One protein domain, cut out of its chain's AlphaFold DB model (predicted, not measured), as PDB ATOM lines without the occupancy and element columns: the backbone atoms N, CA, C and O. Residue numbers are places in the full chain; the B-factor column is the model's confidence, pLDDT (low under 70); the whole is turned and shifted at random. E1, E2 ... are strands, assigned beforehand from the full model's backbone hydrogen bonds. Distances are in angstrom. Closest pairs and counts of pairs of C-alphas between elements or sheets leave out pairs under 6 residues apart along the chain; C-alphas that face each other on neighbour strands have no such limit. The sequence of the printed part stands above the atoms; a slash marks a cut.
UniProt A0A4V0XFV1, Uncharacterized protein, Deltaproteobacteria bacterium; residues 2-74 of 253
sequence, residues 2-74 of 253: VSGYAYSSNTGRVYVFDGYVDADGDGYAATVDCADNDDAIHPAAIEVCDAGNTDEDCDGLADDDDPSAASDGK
ATOM      1  N   VAL A   2     254.513 354.192 370.378       51.69
ATOM      2  CA  VAL A   2     253.276 353.790 369.675       51.69
ATOM      3  C   VAL A   2     253.654 353.168 368.326       51.69
ATOM      4  O   VAL A   2     254.318 353.824 367.519       51.69
ATOM      5  N   SER A   3     253.265 351.911 368.091       57.78
ATOM      6  CA  SER A   3     253.629 351.147 366.885       57.78
ATOM      7  C   SER A   3     252.609 351.305 365.743       57.78
ATOM      8  O   SER A   3     252.910 350.954 364.600       57.78
ATOM      9  N   GLY A   4     251.433 351.894 365.996       66.06
ATOM     10  CA  GLY A   4     250.439 352.226 364.970       66.06
ATOM     11  C   GLY A   4     249.087 352.678 365.537       66.06
ATOM     12  O   GLY A   4     248.945 352.858 366.741       66.06
ATOM     13  N   TYR A   5     248.098 352.852 364.652       61.50
ATOM     14  CA  TYR A   5     246.689 353.080 365.002       61.50
ATOM     15  C   TYR A   5     245.836 351.970 364.378       61.50
ATOM     16  O   TYR A   5     246.016 351.665 363.193       61.50
ATOM     17  N   ALA A   6     244.889 351.417 365.131       63.44
ATOM     18  CA  ALA A   6     243.838 350.539 364.617       63.44
ATOM     19  C   ALA A   6     242.480 351.260 364.663       63.44
ATOM     20  O   ALA A   6     242.302 352.228 365.401       63.44
ATOM     21  N   TYR A   7     241.526 350.822 363.837       58.59
ATOM     22  CA  TYR A   7     240.154 351.336 363.862       58.59
ATOM     23  C   TYR A   7     239.222 350.252 364.399       58.59
ATOM     24  O   TYR A   7     239.067 349.211 363.756       58.59
ATOM     25  N   SER A   8     238.599 350.510 365.549       59.34
ATOM     26  CA  SER A   8     237.497 349.699 366.073       59.34
ATOM     27  C   SER A   8     236.175 350.222 365.512       59.34
ATOM     28  O   SER A   8     235.969 351.435 365.409       59.34
ATOM     29  N   SER A   9     235.268 349.322 365.119       54.59
ATOM     30  CA  SER A   9     234.022 349.681 364.426       54.59
ATOM     31  C   SER A   9     233.026 350.470 365.284       54.59
ATOM     32  O   SER A   9     232.073 351.005 364.721       54.59
ATOM     33  N   ASN A  10     233.251 350.569 366.602       55.56
ATOM     34  CA  ASN A  10     232.329 351.220 367.537       55.56
ATOM     35  C   ASN A  10     232.881 352.487 368.225       55.56
ATOM     36  O   ASN A  10     232.068 353.301 368.649       55.56
ATOM     37  N   THR A  11     234.204 352.701 368.309       57.66
ATOM     38  CA  THR A  11     234.795 353.771 369.156       57.66
ATOM     39  C   THR A  11     235.759 354.733 368.445       57.66
ATOM     40  O   THR A  11     236.039 355.810 368.964       57.66
ATOM     41  N   GLY A  12     236.218 354.439 367.220       67.06
ATOM     42  CA  GLY A  12     237.141 355.317 366.483       67.06
ATOM     43  C   GLY A  12     238.590 354.813 366.462       67.06
ATOM     44  O   GLY A  12     238.822 353.642 366.154       67.06
ATOM     45  N   ARG A  13     239.568 355.717 366.654       67.50
ATOM     46  CA  ARG A  13     241.009 355.392 366.638       67.50
ATOM     47  C   ARG A  13     241.431 354.832 367.995       67.50
ATOM     48  O   ARG A  13     241.291 355.533 368.984       67.50
ATOM     49  N   VAL A  14     242.010 353.641 367.974       69.38
ATOM     50  CA  VAL A  14     242.578 352.918 369.120       69.38
ATOM     51  C   VAL A  14     244.107 352.955 369.005       69.38
ATOM     52  O   VAL A  14     244.641 352.915 367.879       69.38
ATOM     53  N   TYR A  15     244.816 353.051 370.130       74.00
ATOM     54  CA  TYR A  15     246.274 352.965 370.155       74.00
ATOM     55  C   TYR A  15     246.725 351.506 370.027       74.00
ATOM     56  O   TYR A  15     246.072 350.580 370.495       74.00
ATOM     57  N   VAL A  16     247.823 351.280 369.297       74.19
ATOM     58  CA  VAL A  16     248.427 349.945 369.185       74.19
ATOM     59  C   VAL A  16     249.850 349.993 369.723       74.19
ATOM     60  O   VAL A  16     250.748 350.582 369.099       74.19
ATOM     61  N   PHE A  17     250.059 349.335 370.859       67.69
ATOM     62  CA  PHE A  17     251.359 349.156 371.501       67.69
ATOM     63  C   PHE A  17     251.847 347.725 371.274       67.69
ATOM     64  O   PHE A  17     251.219 346.761 371.692       67.69
ATOM     65  N   ASP A  18     252.946 347.579 370.526       69.62
ATOM     66  CA  ASP A  18     253.614 346.297 370.240       69.62
ATOM     67  C   ASP A  18     252.704 345.142 369.763       69.62
ATOM     68  O   ASP A  18     253.033 343.966 369.902       69.62
ATOM     69  N   GLY A  19     251.590 345.487 369.106       72.94
ATOM     70  CA  GLY A  19     250.629 344.536 368.537       72.94
ATOM     71  C   GLY A  19     249.368 344.307 369.373       72.94
ATOM     72  O   GLY A  19     248.501 343.566 368.915       72.94
ATOM     73  N   TYR A  20     249.241 344.961 370.528       80.25
ATOM     74  CA  TYR A  20     248.065 344.908 371.395       80.25
ATOM     75  C   TYR A  20     247.251 346.204 371.312       80.25
ATOM     76  O   TYR A  20     247.799 347.268 371.016       80.25
ATOM     77  N   VAL A  21     245.939 346.056 371.479       85.75
ATOM     78  CA  VAL A  21     244.932 347.126 371.472       85.75
ATOM     79  C   VAL A  21     244.932 347.771 372.857       85.75
ATOM     80  O   VAL A  21     245.048 347.049 373.838       85.75
ATOM     81  N   ASP A  22     244.875 349.097 372.858       86.88
ATOM     82  CA  ASP A  22     244.656 349.995 373.997       86.88
ATOM     83  C   ASP A  22     243.428 350.837 373.602       86.88
ATOM     84  O   ASP A  22     243.531 351.726 372.731       86.88
ATOM     85  N   ALA A  23     242.237 350.420 374.048       89.62
ATOM     86  CA  ALA A  23     240.977 350.912 373.480       89.62
ATOM     87  C   ALA A  23     240.431 352.190 374.127       89.62
ATOM     88  O   ALA A  23     239.717 352.923 373.426       89.62
ATOM     89  N   ASP A  24     240.794 352.489 375.368       89.88
ATOM     90  CA  ASP A  24     240.441 353.723 376.082       89.88
ATOM     91  C   ASP A  24     241.573 354.770 376.098       89.88
ATOM     92  O   ASP A  24     241.293 355.970 376.177       89.88
ATOM     93  N   GLY A  25     242.819 354.378 375.827       89.50
ATOM     94  CA  GLY A  25     243.954 355.283 375.672       89.50
ATOM     95  C   GLY A  25     244.660 355.646 376.973       89.50
ATOM     96  O   GLY A  25     245.347 356.678 376.999       89.50
ATOM     97  N   ASP A  26     244.503 354.845 378.020       89.94
ATOM     98  CA  ASP A  26     245.148 355.005 379.324       89.94
ATOM     99  C   ASP A  26     246.660 354.652 379.304       89.94
ATOM    100  O   ASP A  26     247.443 355.064 380.169       89.94
ATOM    101  N   GLY A  27     247.113 353.987 378.235       90.38
ATOM    102  CA  GLY A  27     248.494 353.567 378.015       90.38
ATOM    103  C   GLY A  27     248.803 352.134 378.454       90.38
ATOM    104  O   GLY A  27     249.965 351.711 378.340       90.38
ATOM    105  N   TYR A  28     247.798 351.396 378.907       90.94
ATOM    106  CA  TYR A  28     247.804 349.963 379.127       90.94
ATOM    107  C   TYR A  28     247.118 349.276 377.944       90.94
ATOM    108  O   TYR A  28     246.563 349.902 377.055       90.94
ATOM    109  N   ALA A  29     247.345 347.978 377.797       91.31
ATOM    110  CA  ALA A  29     246.797 347.228 376.673       91.31
ATOM    111  C   ALA A  29     246.004 346.053 377.217       91.31
ATOM    112  O   ALA A  29     246.398 345.492 378.243       91.31
ATOM    113  N   ALA A  30     245.023 345.580 376.449       88.19
ATOM    114  CA  ALA A  30     244.095 344.489 376.777       88.19
ATOM    115  C   ALA A  30     244.689 343.193 377.376       88.19
ATOM    116  O   ALA A  30     243.959 342.290 377.773       88.19
ATOM    117  N   THR A  31     246.010 343.001 377.346       89.56
ATOM    118  CA  THR A  31     246.686 341.857 377.980       89.56
ATOM    119  C   THR A  31     246.985 342.032 379.465       89.56
ATOM    120  O   THR A  31     247.287 341.040 380.122       89.56
ATOM    121  N   VAL A  32     247.014 343.271 379.949       91.00
ATOM    122  CA  VAL A  32     247.307 343.624 381.349       91.00
ATOM    123  C   VAL A  32     246.199 344.468 381.967       91.00
ATOM    124  O   VAL A  32     246.097 344.501 383.181       91.00
ATOM    125  N   ASP A  33     245.399 345.118 381.130       93.88
ATOM    126  CA  ASP A  33     244.227 345.882 381.509       93.88
ATOM    127  C   ASP A  33     243.001 344.956 381.595       93.88
ATOM    128  O   ASP A  33     242.644 344.271 380.626       93.88
ATOM    129  N   CYS A  34     242.407 344.889 382.785       94.50
ATOM    130  CA  CYS A  34     241.244 344.071 383.086       94.50
ATOM    131  C   CYS A  34     239.931 344.663 382.533       94.50
ATOM    132  O   CYS A  34     238.963 343.909 382.370       94.50
ATOM    133  N   ALA A  35     239.921 345.936 382.125       94.38
ATOM    134  CA  ALA A  35     238.835 346.589 381.412       94.38
ATOM    135  C   ALA A  35     239.340 347.613 380.366       94.38
ATOM    136  O   ALA A  35     239.072 348.796 380.492       94.38
ATOM    137  N   ASP A  36     239.889 347.110 379.245       90.75
ATOM    138  CA  ASP A  36     240.440 347.839 378.062       90.75
ATOM    139  C   ASP A  36     239.505 348.860 377.364       90.75
ATOM    140  O   ASP A  36     239.763 349.311 376.247       90.75
ATOM    141  N   ASN A  37     238.338 349.146 377.930       93.19
ATOM    142  CA  ASN A  37     237.387 350.138 377.451       93.19
ATOM    143  C   ASN A  37     237.017 351.180 378.520       93.19
ATOM    144  O   ASN A  37     236.012 351.879 378.322       93.19
ATOM    145  N   ASP A  38     237.741 351.224 379.632       93.38
ATOM    146  CA  ASP A  38     237.524 352.082 380.788       93.38
ATOM    147  C   ASP A  38     238.869 352.626 381.301       93.38
ATOM    148  O   ASP A  38     239.615 351.937 381.984       93.38
ATOM    149  N   ASP A  39     239.150 353.904 381.020       94.38
ATOM    150  CA  ASP A  39     240.431 354.541 381.359       94.38
ATOM    151  C   ASP A  39     240.659 354.730 382.867       94.38
ATOM    152  O   ASP A  39     241.709 355.239 383.268       94.38
ATOM    153  N   ALA A  40     239.682 354.368 383.703       95.12
ATOM    154  CA  ALA A  40     239.801 354.355 385.154       95.12
ATOM    155  C   ALA A  40     240.285 353.008 385.718       95.12
ATOM    156  O   ALA A  40     240.695 352.980 386.877       95.12
ATOM    157  N   ILE A  41     240.242 351.927 384.936       96.00
ATOM    158  CA  ILE A  41     240.550 350.565 385.384       96.00
ATOM    159  C   ILE A  41     241.810 350.102 384.667       96.00
ATOM    160  O   ILE A  41     241.776 349.802 383.481       96.00
ATOM    161  N   HIS A  42     242.930 350.053 385.378       95.38
ATOM    162  CA  HIS A  42     244.215 349.656 384.821       95.38
ATOM    163  C   HIS A  42     245.268 349.412 385.911       95.38
ATOM    164  O   HIS A  42     245.174 349.987 386.988       95.38
ATOM    165  N   PRO A  43     246.399 348.729 385.619       96.06
ATOM    166  CA  PRO A  43     247.457 348.388 386.591       96.06
ATOM    167  C   PRO A  43     248.157 349.501 387.394       96.06
ATOM    168  O   PRO A  43     249.163 349.255 388.061       96.06
ATOM    169  N   ALA A  44     247.748 350.754 387.238       94.56
ATOM    170  CA  ALA A  44     248.238 351.882 388.028       94.56
ATOM    171  C   ALA A  44     247.106 352.789 388.519       94.56
ATOM    172  O   ALA A  44     247.380 353.920 388.939       94.56
ATOM    173  N   ALA A  45     245.861 352.329 388.411       95.62
ATOM    174  CA  ALA A  45     244.731 352.965 389.042       95.62
ATOM    175  C   ALA A  45     244.888 352.862 390.563       95.62
ATOM    176  O   ALA A  45     245.767 352.175 391.087       95.62
ATOM    177  N   ILE A  46     244.090 353.650 391.268       94.25
ATOM    178  CA  ILE A  46     243.966 353.530 392.715       94.25
ATOM    179  C   ILE A  46     242.721 352.696 392.936       94.25
ATOM    180  O   ILE A  46     241.664 353.115 392.473       94.25
ATOM    181  N   GLU A  47     242.857 351.608 393.680       95.38
ATOM    182  CA  GLU A  47     241.715 350.851 394.173       95.38
ATOM    183  C   GLU A  47     240.846 351.738 395.078       95.38
ATOM    184  O   GLU A  47     241.347 352.359 396.031       95.38
ATOM    185  N   VAL A  48     239.554 351.834 394.786       94.19
ATOM    186  CA  VAL A  48     238.590 352.659 395.522       94.19
ATOM    187  C   VAL A  48     237.437 351.817 396.041       94.19
ATOM    188  O   VAL A  48     237.029 350.858 395.415       94.19
ATOM    189  N   CYS A  49     236.857 352.217 397.179       94.56
ATOM    190  CA  CYS A  49     235.678 351.509 397.668       94.56
ATOM    191  C   CYS A  49     234.471 351.744 396.750       94.56
ATOM    192  O   CYS A  49     234.048 352.895 396.548       94.56
ATOM    193  N   ASP A  50     233.875 350.665 396.263       92.00
ATOM    194  CA  ASP A  50     232.874 350.705 395.207       92.00
ATOM    195  C   ASP A  50     231.841 349.564 395.362       92.00
ATOM    196  O   ASP A  50     232.147 348.430 395.690       92.00
ATOM    197  N   ALA A  51     230.558 349.839 395.096       89.44
ATOM    198  CA  ALA A  51     229.502 348.826 395.256       89.44
ATOM    199  C   ALA A  51     229.591 347.659 394.244       89.44
ATOM    200  O   ALA A  51     228.816 346.699 394.326       89.44
ATOM    201  N   GLY A  52     230.438 347.792 393.224       91.69
ATOM    202  CA  GLY A  52     230.713 346.818 392.183       91.69
ATOM    203  C   GLY A  52     231.789 345.796 392.536       91.69
ATOM    204  O   GLY A  52     231.832 344.780 391.834       91.69
ATOM    205  N   ASN A  53     232.587 346.012 393.595       92.62
ATOM    206  CA  ASN A  53     233.803 345.232 393.861       92.62
ATOM    207  C   ASN A  53     234.681 345.153 392.604       92.62
ATOM    208  O   ASN A  53     235.064 344.069 392.143       92.62
ATOM    209  N   THR A  54     234.888 346.311 391.980       94.88
ATOM    210  CA  THR A  54     235.681 346.452 390.765       94.88
ATOM    211  C   THR A  54     237.150 346.481 391.148       94.88
ATOM    212  O   THR A  54     237.577 347.365 391.858       94.88
ATOM    213  N   ASP A  55     237.918 345.523 390.640       96.44
ATOM    214  CA  ASP A  55     239.383 345.526 390.722       96.44
ATOM    215  C   ASP A  55     239.911 346.615 389.776       96.44
ATOM    216  O   ASP A  55     240.015 346.390 388.562       96.44
ATOM    217  N   GLU A  56     240.135 347.827 390.286       96.19
ATOM    218  CA  GLU A  56     240.551 348.956 389.455       96.19
ATOM    219  C   GLU A  56     242.022 348.877 389.087       96.19
ATOM    220  O   GLU A  56     242.392 349.285 387.984       96.19
ATOM    221  N   ASP A  57     242.868 348.357 389.976       96.44
ATOM    222  CA  ASP A  57     244.304 348.241 389.732       96.44
ATOM    223  C   ASP A  57     244.734 346.901 389.102       96.44
ATOM    224  O   ASP A  57     245.921 346.656 388.857       96.44
ATOM    225  N   CYS A  58     243.758 346.081 388.716       96.56
ATOM    226  CA  CYS A  58     243.903 344.818 388.002       96.56
ATOM    227  C   CYS A  58     244.893 343.837 388.663       96.56
ATOM    228  O   CYS A  58     245.574 343.071 387.955       96.56
ATOM    229  N   ASP A  59     245.025 343.857 389.991       96.00
ATOM    230  CA  ASP A  59     245.923 342.973 390.738       96.00
ATOM    231  C   ASP A  59     245.256 341.653 391.179       96.00
ATOM    232  O   ASP A  59     245.941 340.686 391.558       96.00
ATOM    233  N   GLY A  60     243.937 341.559 390.983       95.50
ATOM    234  CA  GLY A  60     243.096 340.410 391.290       95.50
ATOM    235  C   GLY A  60     242.442 340.456 392.669       95.50
ATOM    236  O   GLY A  60     241.854 339.440 393.067       95.50
ATOM    237  N   LEU A  61     242.562 341.565 393.393       96.44
ATOM    238  CA  LEU A  61     241.861 341.870 394.635       96.44
ATOM    239  C   LEU A  61     240.941 343.075 394.408       96.44
ATOM    240  O   LEU A  61     241.135 343.823 393.462       96.44
ATOM    241  N   ALA A  62     239.910 343.221 395.238       95.25
ATOM    242  CA  ALA A  62     239.062 344.407 395.207       95.25
ATOM    243  C   ALA A  62     238.561 344.764 396.611       95.25
ATOM    244  O   ALA A  62     238.424 343.872 397.460       95.25
ATOM    245  N   ASP A  63     238.259 346.038 396.852       95.06
ATOM    246  CA  ASP A  63     237.629 346.541 398.083       95.06
ATOM    247  C   ASP A  63     238.294 346.009 399.380       95.06
ATOM    248  O   ASP A  63     239.479 346.213 399.644       95.06
ATOM    249  N   ASP A  64     237.531 345.325 400.241       94.69
ATOM    250  CA  ASP A  64     237.990 344.798 401.528       94.69
ATOM    251  C   ASP A  64     238.967 343.616 401.383       94.69
ATOM    252  O   ASP A  64     239.700 343.313 402.335       94.69
ATOM    253  N   ASP A  65     238.997 342.963 400.216       95.19
ATOM    254  CA  ASP A  65     239.967 341.916 399.890       95.19
ATOM    255  C   ASP A  65     241.297 342.502 399.375       95.19
ATOM    256  O   ASP A  65     242.303 341.784 399.400       95.19
ATOM    257  N   ASP A  66     241.340 343.787 398.987       95.25
ATOM    258  CA  ASP A  66     242.557 344.487 398.560       95.25
ATOM    259  C   ASP A  66     243.199 345.335 399.688       95.25
ATOM    260  O   ASP A  66     242.665 346.353 400.141       95.25
ATOM    261  N   PRO A  67     244.418 344.986 400.149       92.75
ATOM    262  CA  PRO A  67     245.190 345.819 401.067       92.75
ATOM    263  C   PRO A  67     245.566 347.215 400.532       92.75
ATOM    264  O   PRO A  67     245.973 348.058 401.344       92.75
ATOM    265  N   SER A  68     245.508 347.444 399.215       92.62
ATOM    266  CA  SER A  68     245.789 348.726 398.546       92.62
ATOM    267  C   SER A  68     244.595 349.672 398.528       92.62
ATOM    268  O   SER A  68     244.819 350.876 398.360       92.62
ATOM    269  N   ALA A  69     243.380 349.158 398.756       93.12
ATOM    270  CA  ALA A  69     242.138 349.916 398.700       93.12
ATOM    271  C   ALA A  69     242.230 351.223 399.486       93.12
ATOM    272  O   ALA A  69     242.558 351.255 400.689       93.12
ATOM    273  N   ALA A  70     241.930 352.318 398.787       91.31
ATOM    274  CA  ALA A  70     242.010 353.664 399.310       91.31
ATOM    275  C   ALA A  70     241.214 353.795 400.613       91.31
ATOM    276  O   ALA A  70     240.158 353.202 400.819       91.31
ATOM    277  N   SER A  71     241.723 354.617 401.531       88.62
ATOM    278  CA  SER A  71     240.977 354.958 402.745       88.62
ATOM    279  C   SER A  71     239.711 355.756 402.440       88.62
ATOM    280  O   SER A  71     238.770 355.747 403.230       88.62
ATOM    281  N   ASP A  72     239.715 356.476 401.318       87.38
ATOM    282  CA  ASP A  72     238.588 357.268 400.856       87.38
ATOM    283  C   ASP A  72     237.501 356.320 400.331       87.38
ATOM    284  O   ASP A  72     237.749 355.531 399.428       87.38
ATOM    285  N   GLY A  73     236.303 356.402 400.913       87.56
ATOM    286  CA  GLY A  73     235.173 355.531 400.576       87.56
ATOM    287  C   GLY A  73     234.861 354.466 401.630       87.56
ATOM    288  O   GLY A  73     233.746 353.950 401.635       87.56
ATOM    289  N   LYS A  74     235.768 354.211 402.585       93.75
ATOM    290  CA  LYS A  74     235.473 353.328 403.722       93.75
ATOM    291  C   LYS A  74     234.422 353.955 404.636       93.75
ATOM    292  O   LYS A  74     234.496 355.143 404.959       93.75
TER     293      LYS A  74
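What this domain is: This is residues 2 to 74 of the 253 residues of an uncharacterized protein of Deltaproteobacteria bacterium (UniProt A0A4V0XFV1). With little regular structure, this is an elongated model: a small sheet of three strands makes one end, and residues 23 to 74, a winding stretch with no named element, make the rest of the length. The printed part has 73 residues and no named helix; 14 are in strands E1, E2 and E3, all strand in class, a meander, each strand the antiparallel neighbour of the one before. It is only just loose, close to compact, with a radius of gyration of the C-alphas of 13.8 A and spans of 41 by 22 by 15 A.

Where its parts are: E1, residues 4 to 8, begins at C-alpha 4 (250.439, 352.226, 364.970) and is 13.2 A long. E2, residues 12 to 17, is 16.3 A. E3, residues 20 to 22, is 6.7 A and ends at C-alpha 22 (244.656, 349.995, 373.997).

How they stand to each other: E1 and E2 form a hairpin at 138 degrees, with N 6 and O 14 3.1 A apart. E2 and E3 form another at 130 degrees, with N 20 and O 17 2.9 A apart. E1 and E3 are edge strands.

The domain as a whole: The farthest C-alphas, Gly 4 and Lys 74, are 41.6 A apart. The printed part has no cut, and both links are tight. pLDDT is under 70 at residues 2 to 14 and 17 to 18.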